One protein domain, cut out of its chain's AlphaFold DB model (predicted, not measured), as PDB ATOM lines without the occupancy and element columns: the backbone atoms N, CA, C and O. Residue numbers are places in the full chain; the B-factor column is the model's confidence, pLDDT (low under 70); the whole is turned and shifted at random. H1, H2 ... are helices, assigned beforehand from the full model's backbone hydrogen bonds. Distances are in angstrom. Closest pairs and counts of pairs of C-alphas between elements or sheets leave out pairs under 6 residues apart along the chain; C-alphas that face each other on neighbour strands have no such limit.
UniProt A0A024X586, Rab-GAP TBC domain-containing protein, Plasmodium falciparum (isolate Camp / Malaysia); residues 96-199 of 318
ATOM      1  N   ASN A  96     136.635 133.237 145.624       52.56
ATOM      2  CA  ASN A  96     136.655 134.085 144.422       52.56
ATOM      3  C   ASN A  96     137.545 135.339 144.536       52.56
ATOM      4  O   ASN A  96     137.667 136.103 143.575       52.56
ATOM      5  N   ASN A  97     138.159 135.591 145.694       54.78
ATOM      6  CA  ASN A  97     138.918 136.823 145.927       54.78
ATOM      7  C   ASN A  97     140.246 136.875 145.156       54.78
ATOM      8  O   ASN A  97     140.654 137.952 144.716       54.78
ATOM      9  N   GLU A  98     140.919 135.736 144.972       58.88
ATOM     10  CA  GLU A  98     142.138 135.664 144.154       58.88
ATOM     11  C   GLU A  98     141.814 135.914 142.675       58.88
ATOM     12  O   GLU A  98     142.473 136.732 142.028       58.88
ATOM     13  N   ASN A  99     140.709 135.336 142.191       69.62
ATOM     14  CA  ASN A  99     140.194 135.569 140.842       69.62
ATOM     15  C   ASN A  99     139.825 137.041 140.605       69.62
ATOM     16  O   ASN A  99     140.130 137.584 139.547       69.62
ATOM     17  N   PHE A 100     139.231 137.731 141.585       76.62
ATOM     18  CA  PHE A 100     138.867 139.140 141.410       76.62
ATOM     19  C   PHE A 100     140.093 140.058 141.270       76.62
ATOM     20  O   PHE A 100     140.112 140.939 140.410       76.62
ATOM     21  N   ASN A 101     141.145 139.835 142.065       79.62
ATOM     22  CA  ASN A 101     142.395 140.591 141.928       79.62
ATOM     23  C   ASN A 101     143.074 140.325 140.580       79.62
ATOM     24  O   ASN A 101     143.584 141.255 139.951       79.62
ATOM     25  N   TYR A 102     143.046 139.073 140.119       84.94
ATOM     26  CA  TYR A 102     143.535 138.709 138.795       84.94
ATOM     27  C   TYR A 102     142.732 139.395 137.678       84.94
ATOM     28  O   TYR A 102     143.320 139.986 136.776       84.94
ATOM     29  N   ASN A 103     141.402 139.435 137.783       87.81
ATOM     30  CA  ASN A 103     140.551 140.137 136.822       87.81
ATOM     31  C   ASN A 103     140.842 141.646 136.797       87.81
ATOM     32  O   ASN A 103     140.926 142.238 135.721       87.81
ATOM     33  N   ILE A 104     141.072 142.276 137.959       88.81
ATOM     34  CA  ILE A 104     141.531 143.674 138.018       88.81
ATOM     35  C   ILE A 104     142.856 143.832 137.266       88.81
ATOM     36  O   ILE A 104     142.997 144.770 136.480       88.81
ATOM     37  N   TYR A 105     143.821 142.938 137.488       90.12
ATOM     38  CA  TYR A 105     145.097 142.970 136.775       90.12
ATOM     39  C   TYR A 105     144.903 142.859 135.255       90.12
ATOM     40  O   TYR A 105     145.487 143.653 134.516       90.12
ATOM     41  N   LEU A 106     144.049 141.944 134.787       93.06
ATOM     42  CA  LEU A 106     143.733 141.791 133.365       93.06
ATOM     43  C   LEU A 106     143.120 143.062 132.771       93.06
ATOM     44  O   LEU A 106     143.582 143.524 131.726       93.06
ATOM     45  N   LEU A 107     142.144 143.665 133.458       93.19
ATOM     46  CA  LEU A 107     141.554 144.937 133.045       93.19
ATOM     47  C   LEU A 107     142.628 146.025 132.948       93.19
ATOM     48  O   LEU A 107     142.732 146.701 131.930       93.19
ATOM     49  N   LEU A 108     143.443 146.205 133.990       93.25
ATOM     50  CA  LEU A 108     144.485 147.238 134.011       93.25
ATOM     51  C   LEU A 108     145.548 147.011 132.927       93.25
ATOM     52  O   LEU A 108     146.008 147.978 132.318       93.25
ATOM     53  N   SER A 109     145.909 145.755 132.663       94.38
ATOM     54  CA  SER A 109     146.809 145.373 131.573       94.38
ATOM     55  C   SER A 109     146.221 145.753 130.211       94.38
ATOM     56  O   SER A 109     146.883 146.429 129.421       94.38
ATOM     57  N   TYR A 110     144.944 145.428 129.977       95.12
ATOM     58  CA  TYR A 110     144.235 145.804 128.754       95.12
ATOM     59  C   TYR A 110     144.131 147.324 128.589       95.12
ATOM     60  O   TYR A 110     144.398 147.848 127.516       95.12
ATOM     61  N   LEU A 111     143.802 148.062 129.654       93.81
ATOM     62  CA  LEU A 111     143.726 149.527 129.609       93.81
ATOM     63  C   LEU A 111     145.076 150.179 129.280       93.81
ATOM     64  O   LEU A 111     145.097 151.273 128.718       93.81
ATOM     65  N   LYS A 112     146.193 149.531 129.631       94.00
ATOM     66  CA  LYS A 112     147.541 150.010 129.306       94.00
ATOM     67  C   LYS A 112     147.905 149.744 127.845       94.00
ATOM     68  O   LYS A 112     148.508 150.609 127.220       94.00
ATOM     69  N   ASN A 113     147.548 148.571 127.323       93.94
ATOM     70  CA  ASN A 113     147.855 148.138 125.960       93.94
ATOM     71  C   ASN A 113     146.609 147.503 125.318       93.94
ATOM     72  O   ASN A 113     146.487 146.274 125.293       93.94
ATOM     73  N   PRO A 114     145.657 148.317 124.833       92.12
ATOM     74  CA  PRO A 114     144.379 147.800 124.377       92.12
ATOM     75  C   PRO A 114     144.529 147.143 123.004       92.12
ATOM     76  O   PRO A 114     144.965 147.770 122.040       92.12
ATOM     77  N   ASN A 115     144.134 145.875 122.906       90.12
ATOM     78  CA  ASN A 115     144.013 145.190 121.623       90.12
ATOM     79  C   ASN A 115     142.619 145.478 121.046       90.12
ATOM     80  O   ASN A 115     141.640 144.826 121.421       90.12
ATOM     81  N   ILE A 116     142.519 146.523 120.223       92.12
ATOM     82  CA  ILE A 116     141.259 147.006 119.651       92.12
ATOM     83  C   ILE A 116     141.122 146.485 118.224       92.12
ATOM     84  O   ILE A 116     141.973 146.733 117.372       92.12
ATOM     85  N   ILE A 117     140.009 145.808 117.952       91.62
ATOM     86  CA  ILE A 117     139.652 145.374 116.602       91.62
ATOM     87  C   ILE A 117     138.988 146.552 115.887       91.62
ATOM     88  O   ILE A 117     137.919 147.007 116.296       91.62
ATOM     89  N   GLU A 118     139.593 147.030 114.798       92.31
ATOM     90  CA  GLU A 118     139.153 148.243 114.091       92.31
ATOM     91  C   GLU A 118     137.687 148.173 113.625       92.31
ATOM     92  O   GLU A 118     136.939 149.143 113.748       92.31
ATOM     93  N   ALA A 119     137.247 147.013 113.131       91.69
ATOM     94  CA  ALA A 119     135.865 146.812 112.697       91.69
ATOM     95  C   ALA A 119     134.861 146.987 113.853       91.69
ATOM     96  O   ALA A 119     133.850 147.670 113.693       91.69
ATOM     97  N   THR A 120     135.165 146.430 115.031       93.38
ATOM     98  CA  THR A 120     134.356 146.592 116.249       93.38
ATOM     99  C   THR A 120     134.361 148.048 116.710       93.38
ATOM    100  O   THR A 120     133.305 148.595 117.027       93.38
ATOM    101  N   GLN A 121     135.530 148.693 116.690       95.62
ATOM    102  CA  GLN A 121     135.699 150.078 117.122       95.62
ATOM    103  C   GLN A 121     134.813 151.041 116.326       95.62
ATOM    104  O   GLN A 121     134.113 151.849 116.926       95.62
ATOM    105  N   LYS A 122     134.746 150.892 114.995       95.31
ATOM    106  CA  LYS A 122     133.883 151.723 114.136       95.31
ATOM    107  C   LYS A 122     132.408 151.650 114.538       95.31
ATOM    108  O   LYS A 122     131.729 152.673 114.561       95.31
ATOM    109  N   ILE A 123     131.910 150.456 114.865       95.38
ATOM    110  CA  ILE A 123     130.514 150.266 115.292       95.38
ATOM    111  C   ILE A 123     130.298 150.891 116.673       95.38
ATOM    112  O   ILE A 123     129.313 151.601 116.887       95.38
ATOM    113  N   ILE A 124     131.236 150.660 117.595       96.94
ATOM    114  CA  ILE A 124     131.187 151.231 118.939       96.94
ATOM    115  C   ILE A 124     131.163 152.762 118.862       96.94
ATOM    116  O   ILE A 124     130.305 153.368 119.497       96.94
ATOM    117  N   ASP A 125     132.023 153.395 118.062       95.69
ATOM    118  CA  ASP A 125     132.102 154.858 117.950       95.69
ATOM    119  C   ASP A 125     130.775 155.493 117.514       95.69
ATOM    120  O   ASP A 125     130.329 156.483 118.109       95.69
ATOM    121  N   LEU A 126     130.097 154.887 116.533       95.50
ATOM    122  CA  LEU A 126     128.770 155.324 116.084       95.50
ATOM    123  C   LEU A 126     127.737 155.265 117.220       95.50
ATOM    124  O   LEU A 126     126.907 156.170 117.370       95.50
ATOM    125  N   ASP A 127     127.806 154.234 118.059       96.06
ATOM    126  CA  ASP A 127     126.925 154.071 119.210       96.06
ATOM    127  C   ASP A 127     127.278 155.018 120.358       96.06
ATOM    128  O   ASP A 127     126.387 155.672 120.917       96.06
ATOM    129  N   VAL A 128     128.559 155.183 120.687       95.62
ATOM    130  CA  VAL A 128     129.021 156.126 121.717       95.62
ATOM    131  C   VAL A 128     128.582 157.550 121.375       95.62
ATOM    132  O   VAL A 128     128.076 158.256 122.255       95.62
ATOM    133  N   PHE A 129     128.667 157.950 120.103       93.06
ATOM    134  CA  PHE A 129     128.261 159.280 119.643       93.06
ATOM    135  C   PHE A 129     126.810 159.628 120.010       93.06
ATOM    136  O   PHE A 129     126.511 160.755 120.420       93.06
ATOM    137  N   ARG A 130     125.898 158.654 119.944       92.94
ATOM    138  CA  ARG A 130     124.475 158.830 120.285       92.94
ATOM    139  C   ARG A 130     124.117 158.456 121.727       92.94
ATOM    140  O   ARG A 130     123.041 158.826 122.193       92.94
ATOM    141  N   THR A 131     125.025 157.823 122.470       94.88
ATOM    142  CA  THR A 131     124.792 157.388 123.857       94.88
ATOM    143  C   THR A 131     124.655 158.573 124.821       94.88
ATOM    144  O   THR A 131     125.295 159.617 124.673       94.88
ATOM    145  N   ARG A 132     123.838 158.423 125.868       89.69
ATOM    146  CA  ARG A 132     123.579 159.455 126.895       89.69
ATOM    147  C   ARG A 132     124.651 159.497 127.996       89.69
ATOM    148  O   ARG A 132     124.355 159.271 129.169       89.69
ATOM    149  N   ILE A 133     125.889 159.809 127.617       92.44
ATOM    150  CA  ILE A 133     127.036 160.017 128.523       92.44
ATOM    151  C   ILE A 133     127.517 161.476 128.513       92.44
ATOM    152  O   ILE A 133     127.072 162.277 127.694       92.44
ATOM    153  N   ASN A 134     128.424 161.835 129.431       90.44
ATOM    154  CA  ASN A 134     129.066 163.151 129.417       90.44
ATOM    155  C   ASN A 134     130.102 163.230 128.281       90.44
ATOM    156  O   ASN A 134     131.253 162.839 128.472       90.44
ATOM    157  N   LYS A 135     129.673 163.733 127.120       89.75
ATOM    158  CA  LYS A 135     130.492 163.850 125.903       89.75
ATOM    159  C   LYS A 135     131.502 164.999 125.945       89.75
ATOM    160  O   LYS A 135     132.448 164.987 125.175       89.75
ATOM    161  N   GLU A 136     131.348 165.950 126.863       91.44
ATOM    162  CA  GLU A 136     132.325 167.033 127.063       91.44
ATOM    163  C   GLU A 136     133.602 166.527 127.748       91.44
ATOM    164  O   GLU A 136     134.626 167.201 127.776       91.44
ATOM    165  N   ASN A 137     133.550 165.332 128.341       93.25
ATOM    166  CA  ASN A 137     134.670 164.739 129.047       93.25
ATOM    167  C   ASN A 137     135.326 163.655 128.186       93.25
ATOM    168  O   ASN A 137     134.883 162.505 128.180       93.25
ATOM    169  N   GLU A 138     136.432 164.001 127.531       93.81
ATOM    170  CA  GLU A 138     137.199 163.088 126.669       93.81
ATOM    171  C   GLU A 138     137.600 161.792 127.383       93.81
ATOM    172  O   GLU A 138     137.476 160.707 126.821       93.81
ATOM    173  N   LYS A 139     137.982 161.867 128.668       93.50
ATOM    174  CA  LYS A 139     138.305 160.666 129.460       93.50
ATOM    175  C   LYS A 139     137.099 159.742 129.598       93.50
ATOM    176  O   LYS A 139     137.260 158.527 129.625       93.50
ATOM    177  N   THR A 140     135.893 160.299 129.707       94.62
ATOM    178  CA  THR A 140     134.663 159.500 129.769       94.62
ATOM    179  C   THR A 140     134.472 158.738 128.469       94.62
ATOM    180  O   THR A 140     134.284 157.531 128.535       94.62
ATOM    181  N   ILE A 141     134.594 159.401 127.317       96.12
ATOM    182  CA  ILE A 141     134.492 158.761 125.995       96.12
ATOM    183  C   ILE A 141     135.571 157.683 125.824       96.12
ATOM    184  O   ILE A 141     135.263 156.569 125.403       96.12
ATOM    185  N   TYR A 142     136.814 157.991 126.200       95.38
ATOM    186  CA  TYR A 142     137.948 157.075 126.104       95.38
ATOM    187  C   TYR A 142     137.719 155.782 126.897       95.38
ATOM    188  O   TYR A 142     137.734 154.691 126.332       95.38
ATOM    189  N   PHE A 143     137.427 155.887 128.199       96.75
ATOM    190  CA  PHE A 143     137.184 154.696 129.017       96.75
ATOM    191  C   PHE A 143     135.909 153.956 128.618       96.75
ATOM    192  O   PHE A 143     135.849 152.740 128.750       96.75
ATOM    193  N   PHE A 144     134.891 154.668 128.139       97.88
ATOM    194  CA  PHE A 144     133.656 154.048 127.677       97.88
ATOM    195  C   PHE A 144     133.903 153.136 126.470       97.88
ATOM    196  O   PHE A 144     133.475 151.983 126.476       97.88
ATOM    197  N   ASN A 145     134.661 153.623 125.483       97.19
ATOM    198  CA  ASN A 145     135.107 152.838 124.332       97.19
ATOM    199  C   ASN A 145     135.938 151.621 124.751       97.19
ATOM    200  O   ASN A 145     135.663 150.501 124.318       97.19
ATOM    201  N   LEU A 146     136.926 151.823 125.627       97.38
ATOM    202  CA  LEU A 146     137.775 150.731 126.103       97.38
ATOM    203  C   LEU A 146     136.986 149.660 126.854       97.38
ATOM    204  O   LEU A 146     137.234 148.480 126.646       97.38
ATOM    205  N   PHE A 147     136.027 150.044 127.696       98.12
ATOM    206  CA  PHE A 147     135.211 149.090 128.446       98.12
ATOM    207  C   PHE A 147     134.298 148.260 127.542       98.12
ATOM    208  O   PHE A 147     134.128 147.073 127.805       98.12
ATOM    209  N   LEU A 148     133.751 148.837 126.466       97.81
ATOM    210  CA  LEU A 148     132.985 148.061 125.486       97.81
ATOM    211  C   LEU A 148     133.872 147.072 124.725       97.81
ATOM    212  O   LEU A 148     133.515 145.902 124.627       97.81
ATOM    213  N   ASN A 149     135.037 147.510 124.242       97.31
ATOM    214  CA  ASN A 149     135.975 146.617 123.556       97.31
ATOM    215  C   ASN A 149     136.483 145.505 124.477       97.31
ATOM    216  O   ASN A 149     136.518 144.338 124.081       97.31
ATOM    217  N   TYR A 150     136.840 145.854 125.713       97.19
ATOM    218  CA  TYR A 150     137.308 144.883 126.687       97.19
ATOM    219  C   TYR A 150     136.218 143.869 127.027       97.19
ATOM    220  O   TYR A 150     136.514 142.684 127.042       97.19
ATOM    221  N   ALA A 151     134.960 144.292 127.194       96.44
ATOM    222  CA  ALA A 151     133.856 143.366 127.431       96.44
ATOM    223  C   ALA A 151     133.632 142.404 126.255       96.44
ATOM    224  O   ALA A 151     133.491 141.206 126.482       96.44
ATOM    225  N   CYS A 152     133.662 142.887 125.007       95.00
ATOM    226  CA  CYS A 152     133.575 142.013 123.830       95.00
ATOM    227  C   CYS A 152     134.705 140.972 123.810       95.00
ATOM    228  O   CYS A 152     134.461 139.797 123.547       95.00
ATOM    229  N   SER A 153     135.933 141.391 124.136       93.75
ATOM    230  CA  SER A 153     137.086 140.491 124.246       93.75
ATOM    231  C   SER A 153     136.943 139.511 125.415       93.75
ATOM    232  O   SER A 153     137.157 138.317 125.257       93.75
ATOM    233  N   HIS A 154     136.528 139.982 126.588       93.31
ATOM    234  CA  HIS A 154     136.381 139.168 127.792       93.31
ATOM    235  C   HIS A 154     135.322 138.072 127.617       93.31
ATOM    236  O   HIS A 154     135.594 136.906 127.881       93.31
ATOM    237  N   PHE A 155     134.140 138.435 127.114       93.44
ATOM    238  CA  PHE A 155     133.042 137.495 126.886       93.44
ATOM    239  C   PHE A 155     133.141 136.725 125.563       93.44
ATOM    240  O   PHE A 155     132.312 135.853 125.320       93.44
ATOM    241  N   GLN A 156     134.127 137.037 124.713       92.94
ATOM    242  CA  GLN A 156     134.327 136.407 123.401       92.94
ATOM    243  C   GLN A 156     133.096 136.508 122.477       92.94
ATOM    244  O   GLN A 156     132.808 135.591 121.713       92.94
ATOM    245  N   PHE A 157     132.382 137.638 122.516       92.94
ATOM    246  CA  PHE A 157     131.267 137.919 121.606       92.94
ATOM    247  C   PHE A 157     131.547 139.114 120.693       92.94
ATOM    248  O   PHE A 157     132.364 139.992 120.993       92.94
ATOM    249  N   LYS A 158     130.810 139.200 119.581       92.69
ATOM    250  CA  LYS A 158     130.802 140.397 118.730       92.69
ATOM    251  C   LYS A 158     129.983 141.508 119.376       92.69
ATOM    252  O   LYS A 158     128.971 141.265 120.033       92.69
ATOM    253  N   TYR A 159     130.404 142.752 119.157       94.94
ATOM    254  CA  TYR A 159     129.644 143.899 119.635       94.94
ATOM    255  C   TYR A 159     128.256 143.925 118.989       94.94
ATOM    256  O   TYR A 159     128.135 143.966 117.765       94.94
ATOM    257  N   LYS A 160     127.212 143.955 119.822       93.88
ATOM    258  CA  LYS A 160     125.831 144.153 119.379       93.88
ATOM    259  C   LYS A 160     125.311 145.489 119.892       93.88
ATOM    260  O   LYS A 160     125.466 145.828 121.071       93.88
ATOM    261  N   GLN A 161     124.668 146.221 118.986       93.00
ATOM    262  CA  GLN A 161     124.078 147.529 119.244       93.00
ATOM    263  C   GLN A 161     123.177 147.500 120.486       93.00
ATOM    264  O   GLN A 161     122.314 146.632 120.628       93.00
ATOM    265  N   GLY A 162     123.345 148.488 121.365       93.56
ATOM    266  CA  GLY A 162     122.584 148.620 122.609       93.56
ATOM    267  C   GLY A 162     123.368 148.253 123.870       93.56
ATOM    268  O   GLY A 162     122.990 148.702 124.955       93.56
ATOM    269  N   LEU A 163     124.492 147.534 123.755       96.69
ATOM    270  CA  LEU A 163     125.381 147.254 124.895       96.69
ATOM    271  C   LEU A 163     125.950 148.546 125.517       96.69
ATOM    272  O   LEU A 163     126.116 148.652 126.734       96.69
ATOM    273  N   ASN A 164     126.166 149.572 124.691       97.56
ATOM    274  CA  ASN A 164     126.488 150.935 125.118       97.56
ATOM    275  C   ASN A 164     125.447 151.509 126.097       97.56
ATOM    276  O   ASN A 164     125.814 152.082 127.120       97.56
ATOM    277  N   GLU A 165     124.148 151.340 125.851       96.44
ATOM    278  CA  GLU A 165     123.114 151.881 126.747       96.44
ATOM    279  C   GLU A 165     123.130 151.189 128.119       96.44
ATOM    280  O   GLU A 165     122.888 151.837 129.141       96.44
ATOM    281  N   VAL A 166     123.496 149.901 128.162       97.62
ATOM    282  CA  VAL A 166     123.701 149.152 129.410       97.62
ATOM    283  C   VAL A 166     124.904 149.715 130.178       97.62
ATOM    284  O   VAL A 166     124.771 150.063 131.353       97.62
ATOM    285  N   LEU A 167     126.055 149.890 129.518       98.12
ATOM    286  CA  LEU A 167     127.260 150.463 130.138       98.12
ATOM    287  C   LEU A 167     127.034 151.902 130.640       98.12
ATOM    288  O   LEU A 167     127.523 152.288 131.707       98.12
ATOM    289  N   ALA A 168     126.256 152.699 129.906       97.38
ATOM    290  CA  ALA A 168     125.952 154.086 130.254       97.38
ATOM    291  C   ALA A 168     125.281 154.233 131.626       97.38
ATOM    292  O   ALA A 168     125.544 155.213 132.333       97.38
ATOM    293  N   LEU A 169     124.495 153.244 132.060       96.56
ATOM    294  CA  LEU A 169     123.940 153.226 133.410       96.56
ATOM    295  C   LEU A 169     125.035 153.182 134.486       96.56
ATOM    296  O   LEU A 169     124.968 153.917 135.476       96.56
ATOM    297  N   PHE A 170     126.046 152.337 134.308       97.12
ATOM    298  CA  PHE A 170     127.121 152.184 135.287       97.12
ATOM    299  C   PHE A 170     128.010 153.429 135.323       97.12
ATOM    300  O   PHE A 170     128.346 153.914 136.404       97.12
ATOM    301  N   PHE A 171     128.264 154.062 134.174       96.56
ATOM    302  CA  PHE A 171     128.892 155.387 134.135       96.56
ATOM    303  C   PHE A 171     128.070 156.455 134.864       96.56
ATOM    304  O   PHE A 171     128.636 157.291 135.572       96.56
ATOM    305  N   TYR A 172     126.739 156.415 134.758       94.56
ATOM    306  CA  TYR A 172     125.856 157.313 135.508       94.56
ATOM    307  C   TYR A 172     125.969 157.116 137.034       94.56
ATOM    308  O   TYR A 172     125.781 158.063 137.808       94.56
ATOM    309  N   LEU A 173     126.311 155.906 137.489       94.00
ATOM    310  CA  LEU A 173     126.558 155.605 138.900       94.00
ATOM    311  C   LEU A 173     127.919 156.107 139.401       94.00
ATOM    312  O   LEU A 173     128.059 156.275 140.616       94.00
ATOM    313  N   LYS A 174     128.876 156.436 138.522       93.06
ATOM    314  CA  LYS A 174     130.219 156.915 138.893       93.06
ATOM    315  C   LYS A 174     130.180 158.037 139.936       93.06
ATOM    316  O   LYS A 174     129.387 158.984 139.864       93.06
ATOM    317  N   GLY A 175     131.055 157.951 140.934       89.25
ATOM    318  CA  GLY A 175     131.268 159.002 141.930       89.25
ATOM    319  C   GLY A 175     131.773 158.460 143.262       89.25
ATOM    320  O   GLY A 175     132.411 157.417 143.330       89.25
ATOM    321  N   LYS A 176     131.483 159.174 144.358       82.88
ATOM    322  CA  LYS A 176     131.894 158.736 145.700       82.88
ATOM    323  C   LYS A 176     131.383 157.314 145.989       82.88
ATOM    324  O   LYS A 176     130.171 157.096 145.891       82.88
ATOM    325  N   HIS A 177     132.299 156.423 146.375       82.38
ATOM    326  CA  HIS A 177     132.091 154.985 146.625       82.38
ATOM    327  C   HIS A 177     131.734 154.130 145.391       82.38
ATOM    328  O   HIS A 177     131.237 153.022 145.562       82.38
ATOM    329  N   PHE A 178     131.954 154.641 144.174       89.25
ATOM    330  CA  PHE A 178     131.751 153.907 142.920       89.25
ATOM    331  C   PHE A 178     132.736 154.425 141.858       89.25
ATOM    332  O   PHE A 178     132.460 155.406 141.153       89.25
ATOM    333  N   ASN A 179     133.939 153.849 141.838       91.31
ATOM    334  CA  ASN A 179     135.051 154.276 140.979       91.31
ATOM    335  C   ASN A 179     134.973 153.629 139.574       91.31
ATOM    336  O   ASN A 179     134.022 152.924 139.269       91.31
ATOM    337  N   MET A 180     135.949 153.887 138.696       92.06
ATOM    338  CA  MET A 180     135.938 153.341 137.325       92.06
ATOM    339  C   MET A 180     136.085 151.815 137.264       92.06
ATOM    340  O   MET A 180     135.517 151.190 136.376       92.06
ATOM    341  N   VAL A 181     136.802 151.221 138.216       91.12
ATOM    342  CA  VAL A 181     136.924 149.764 138.341       91.12
ATOM    343  C   VAL A 181     135.568 149.171 138.736       91.12
ATOM    344  O   VAL A 181     135.100 148.233 138.102       91.12
ATOM    345  N   ASP A 182     134.878 149.796 139.699       91.81
ATOM    346  CA  ASP A 182     133.515 149.422 140.089       91.81
ATOM    347  C   ASP A 182     132.534 149.551 138.911       91.81
ATOM    348  O   ASP A 182     131.668 148.697 138.750       91.81
ATOM    349  N   VAL A 183     132.668 150.599 138.083       96.06
ATOM    350  CA  VAL A 183     131.852 150.790 136.869       96.06
ATOM    351  C   VAL A 183     131.973 149.588 135.949       96.06
ATOM    352  O   VAL A 183     130.945 149.036 135.562       96.06
ATOM    353  N   TYR A 184     133.201 149.193 135.616       97.06
ATOM    354  CA  TYR A 184     133.427 148.097 134.686       97.06
ATOM    355  C   TYR A 184     132.982 146.754 135.268       97.06
ATOM    356  O   TYR A 184     132.158 146.087 134.656       97.06
ATOM    357  N   PHE A 185     133.421 146.385 136.474       95.06
ATOM    358  CA  PHE A 185     133.079 145.067 137.020       95.06
ATOM    359  C   PHE A 185     131.597 144.927 137.382       95.06
ATOM    360  O   PHE A 185     131.041 143.836 137.278       95.06
ATOM    361  N   CYS A 186     130.912 146.011 137.772       95.88
ATOM    362  CA  CYS A 186     129.460 145.947 137.948       95.88
ATOM    363  C   CYS A 186     128.758 145.752 136.600       95.88
ATOM    364  O   CYS A 186     127.778 145.015 136.528       95.88
ATOM    365  N   PHE A 187     129.243 146.411 135.546       98.06
ATOM    366  CA  PHE A 187     128.737 146.214 134.193       98.06
ATOM    367  C   PHE A 187     128.975 144.781 133.704       98.06
ATOM    368  O   PHE A 187     128.021 144.140 133.277       98.06
ATOM    369  N   GLU A 188     130.198 144.267 133.831       96.31
ATOM    370  CA  GLU A 188     130.576 142.897 133.471       96.31
ATOM    371  C   GLU A 188     129.689 141.879 134.191       96.31
ATOM    372  O   GLU A 188     128.971 141.128 133.537       96.31
ATOM    373  N   SER A 189     129.625 141.936 135.524       95.00
ATOM    374  CA  SER A 189     128.786 141.036 136.325       95.00
ATOM    375  C   SER A 189     127.303 141.118 135.939       95.00
ATOM    376  O   SER A 189     126.593 140.111 135.911       95.00
ATOM    377  N   PHE A 190     126.809 142.314 135.604       96.88
ATOM    378  CA  PHE A 190     125.432 142.478 135.150       96.88
ATOM    379  C   PHE A 190     125.203 141.820 133.785       96.88
ATOM    380  O   PHE A 190     124.195 141.136 133.601       96.88
ATOM    381  N   VAL A 191     126.129 142.004 132.840       96.75
ATOM    382  CA  VAL A 191     126.063 141.361 131.524       96.75
ATOM    383  C   VAL A 191     126.120 139.847 131.679       96.75
ATOM    384  O   VAL A 191     125.251 139.155 131.152       96.75
ATOM    385  N   GLU A 192     127.059 139.331 132.467       94.81
ATOM    386  CA  GLU A 192     127.204 137.900 132.720       94.81
ATOM    387  C   GLU A 192     125.930 137.285 133.316       94.81
ATOM    388  O   GLU A 192     125.489 136.210 132.906       94.81
ATOM    389  N   LYS A 193     125.303 137.982 134.267       94.38
ATOM    390  CA  LYS A 193     124.132 137.472 134.983       94.38
ATOM    391  C   LYS A 193     122.842 137.514 134.170       94.38
ATOM    392  O   LYS A 193     121.985 136.656 134.370       94.38
ATOM    393  N   PHE A 194     122.662 138.530 133.329       95.56
ATOM    394  CA  PHE A 194     121.359 138.813 132.720       95.56
ATOM    395  C   PHE A 194     121.347 138.821 131.197       95.56
ATOM    396  O   PHE A 194     120.279 138.661 130.610       95.56
ATOM    397  N   LEU A 195     122.488 139.066 130.557       95.50
ATOM    398  CA  LEU A 195     122.531 139.385 129.136       95.50
ATOM    399  C   LEU A 195     123.383 138.430 128.305       95.50
ATOM    400  O   LEU A 195     123.083 138.303 127.127       95.50
ATOM    401  N   LYS A 196     124.388 137.747 128.870       93.44
ATOM    402  CA  LYS A 196     125.388 136.971 128.109       93.44
ATOM    403  C   LYS A 196     124.795 136.053 127.035       93.44
ATOM    404  O   LYS A 196     125.291 136.038 125.915       93.44
ATOM    405  N   GLU A 197     123.686 135.382 127.343       93.00
ATOM    406  CA  GLU A 197     123.034 134.429 126.439       93.00
ATOM    407  C   GLU A 197     122.509 135.100 125.159       93.00
ATOM    408  O   GLU A 197     122.526 134.506 124.089       93.00
ATOM    409  N   PHE A 198     122.120 136.378 125.218       93.19
ATOM    410  CA  PHE A 198     121.681 137.137 124.040       93.19
ATOM    411  C   PHE A 198     122.830 137.522 123.092       93.19
ATOM    412  O   PHE A 198     122.587 137.942 121.955       93.19
ATOM    413  N   TYR A 199     124.075 137.431 123.557       90.00
ATOM    414  CA  TYR A 199     125.274 137.804 122.806       90.00
ATOM    415  C   TYR A 199     126.084 136.587 122.348       90.00
ATOM    416  O   TYR A 199     127.035 136.774 121.598       90.00
TER     417      TYR A 199
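This is residues 96 to 199 of the 318 residues of the protein "Rab-GAP TBC domain-containing protein" of Plasmodium falciparum (isolate Camp / Malaysia) (UniProt A0A024X586). A compact cluster of crossed helices has H3 running through its middle, with H2 and H4 packed on H3 and H5 crossing H4. H1 meets this body at H3 with residues 107 to 111 alone, and its first residues reach away from H3; the short H6 follows H5. The printed part has 104 residues with six named helices, H1 to H6 in order, and no named strand: all helix. It is compact, with a radius of gyration of the C-alphas of 13.1 A and spans of 37 by 31 by 29 A.

H1, residues 96 to 112, begins at C-alpha 96 (136.655, 134.085, 144.422) and is 24.5 A long. H2 is residues 118 to 130, 19.1 A. H3, residues 138 to 155, is 25.9 A. H4 is residues 163 to 173, H5 residues 180 to 194, 21.1 A. H6, residues 196 to 199, ends at C-alpha 199 (125.274, 137.804, 122.806).

H3 and H4 are the hubs, touching three helices each. They touch each other at a steep tilt of 54 degrees, closest C-alphas Leu 148 and Asn 164, 7.1 A. H2 touches H3 at 50 degrees, steep, closest C-alphas Ile 124 and Asn 145, 6.9 A. H4 touches H5, opposite ways, closest C-alphas Phe 170 and Val 183, 5.2 A. H1 and H3 only just touch, with 3 pairs of C-alphas within 8 A, closest Leu 111 and Leu 146, 7.0 A. H5 and H6 meet only through their link. Every O i to N i+4 pair is within hydrogen-bond range in H1, H3 and H5, against 7 of 9 in H2 and 5 of 7 in H4; H6 is too short for one.

The farthest C-alphas, Glu 98 and Arg 130, are 37.7 A apart. The printed part has no cut and no long link. Residues 96 to 99 have pLDDT under 70.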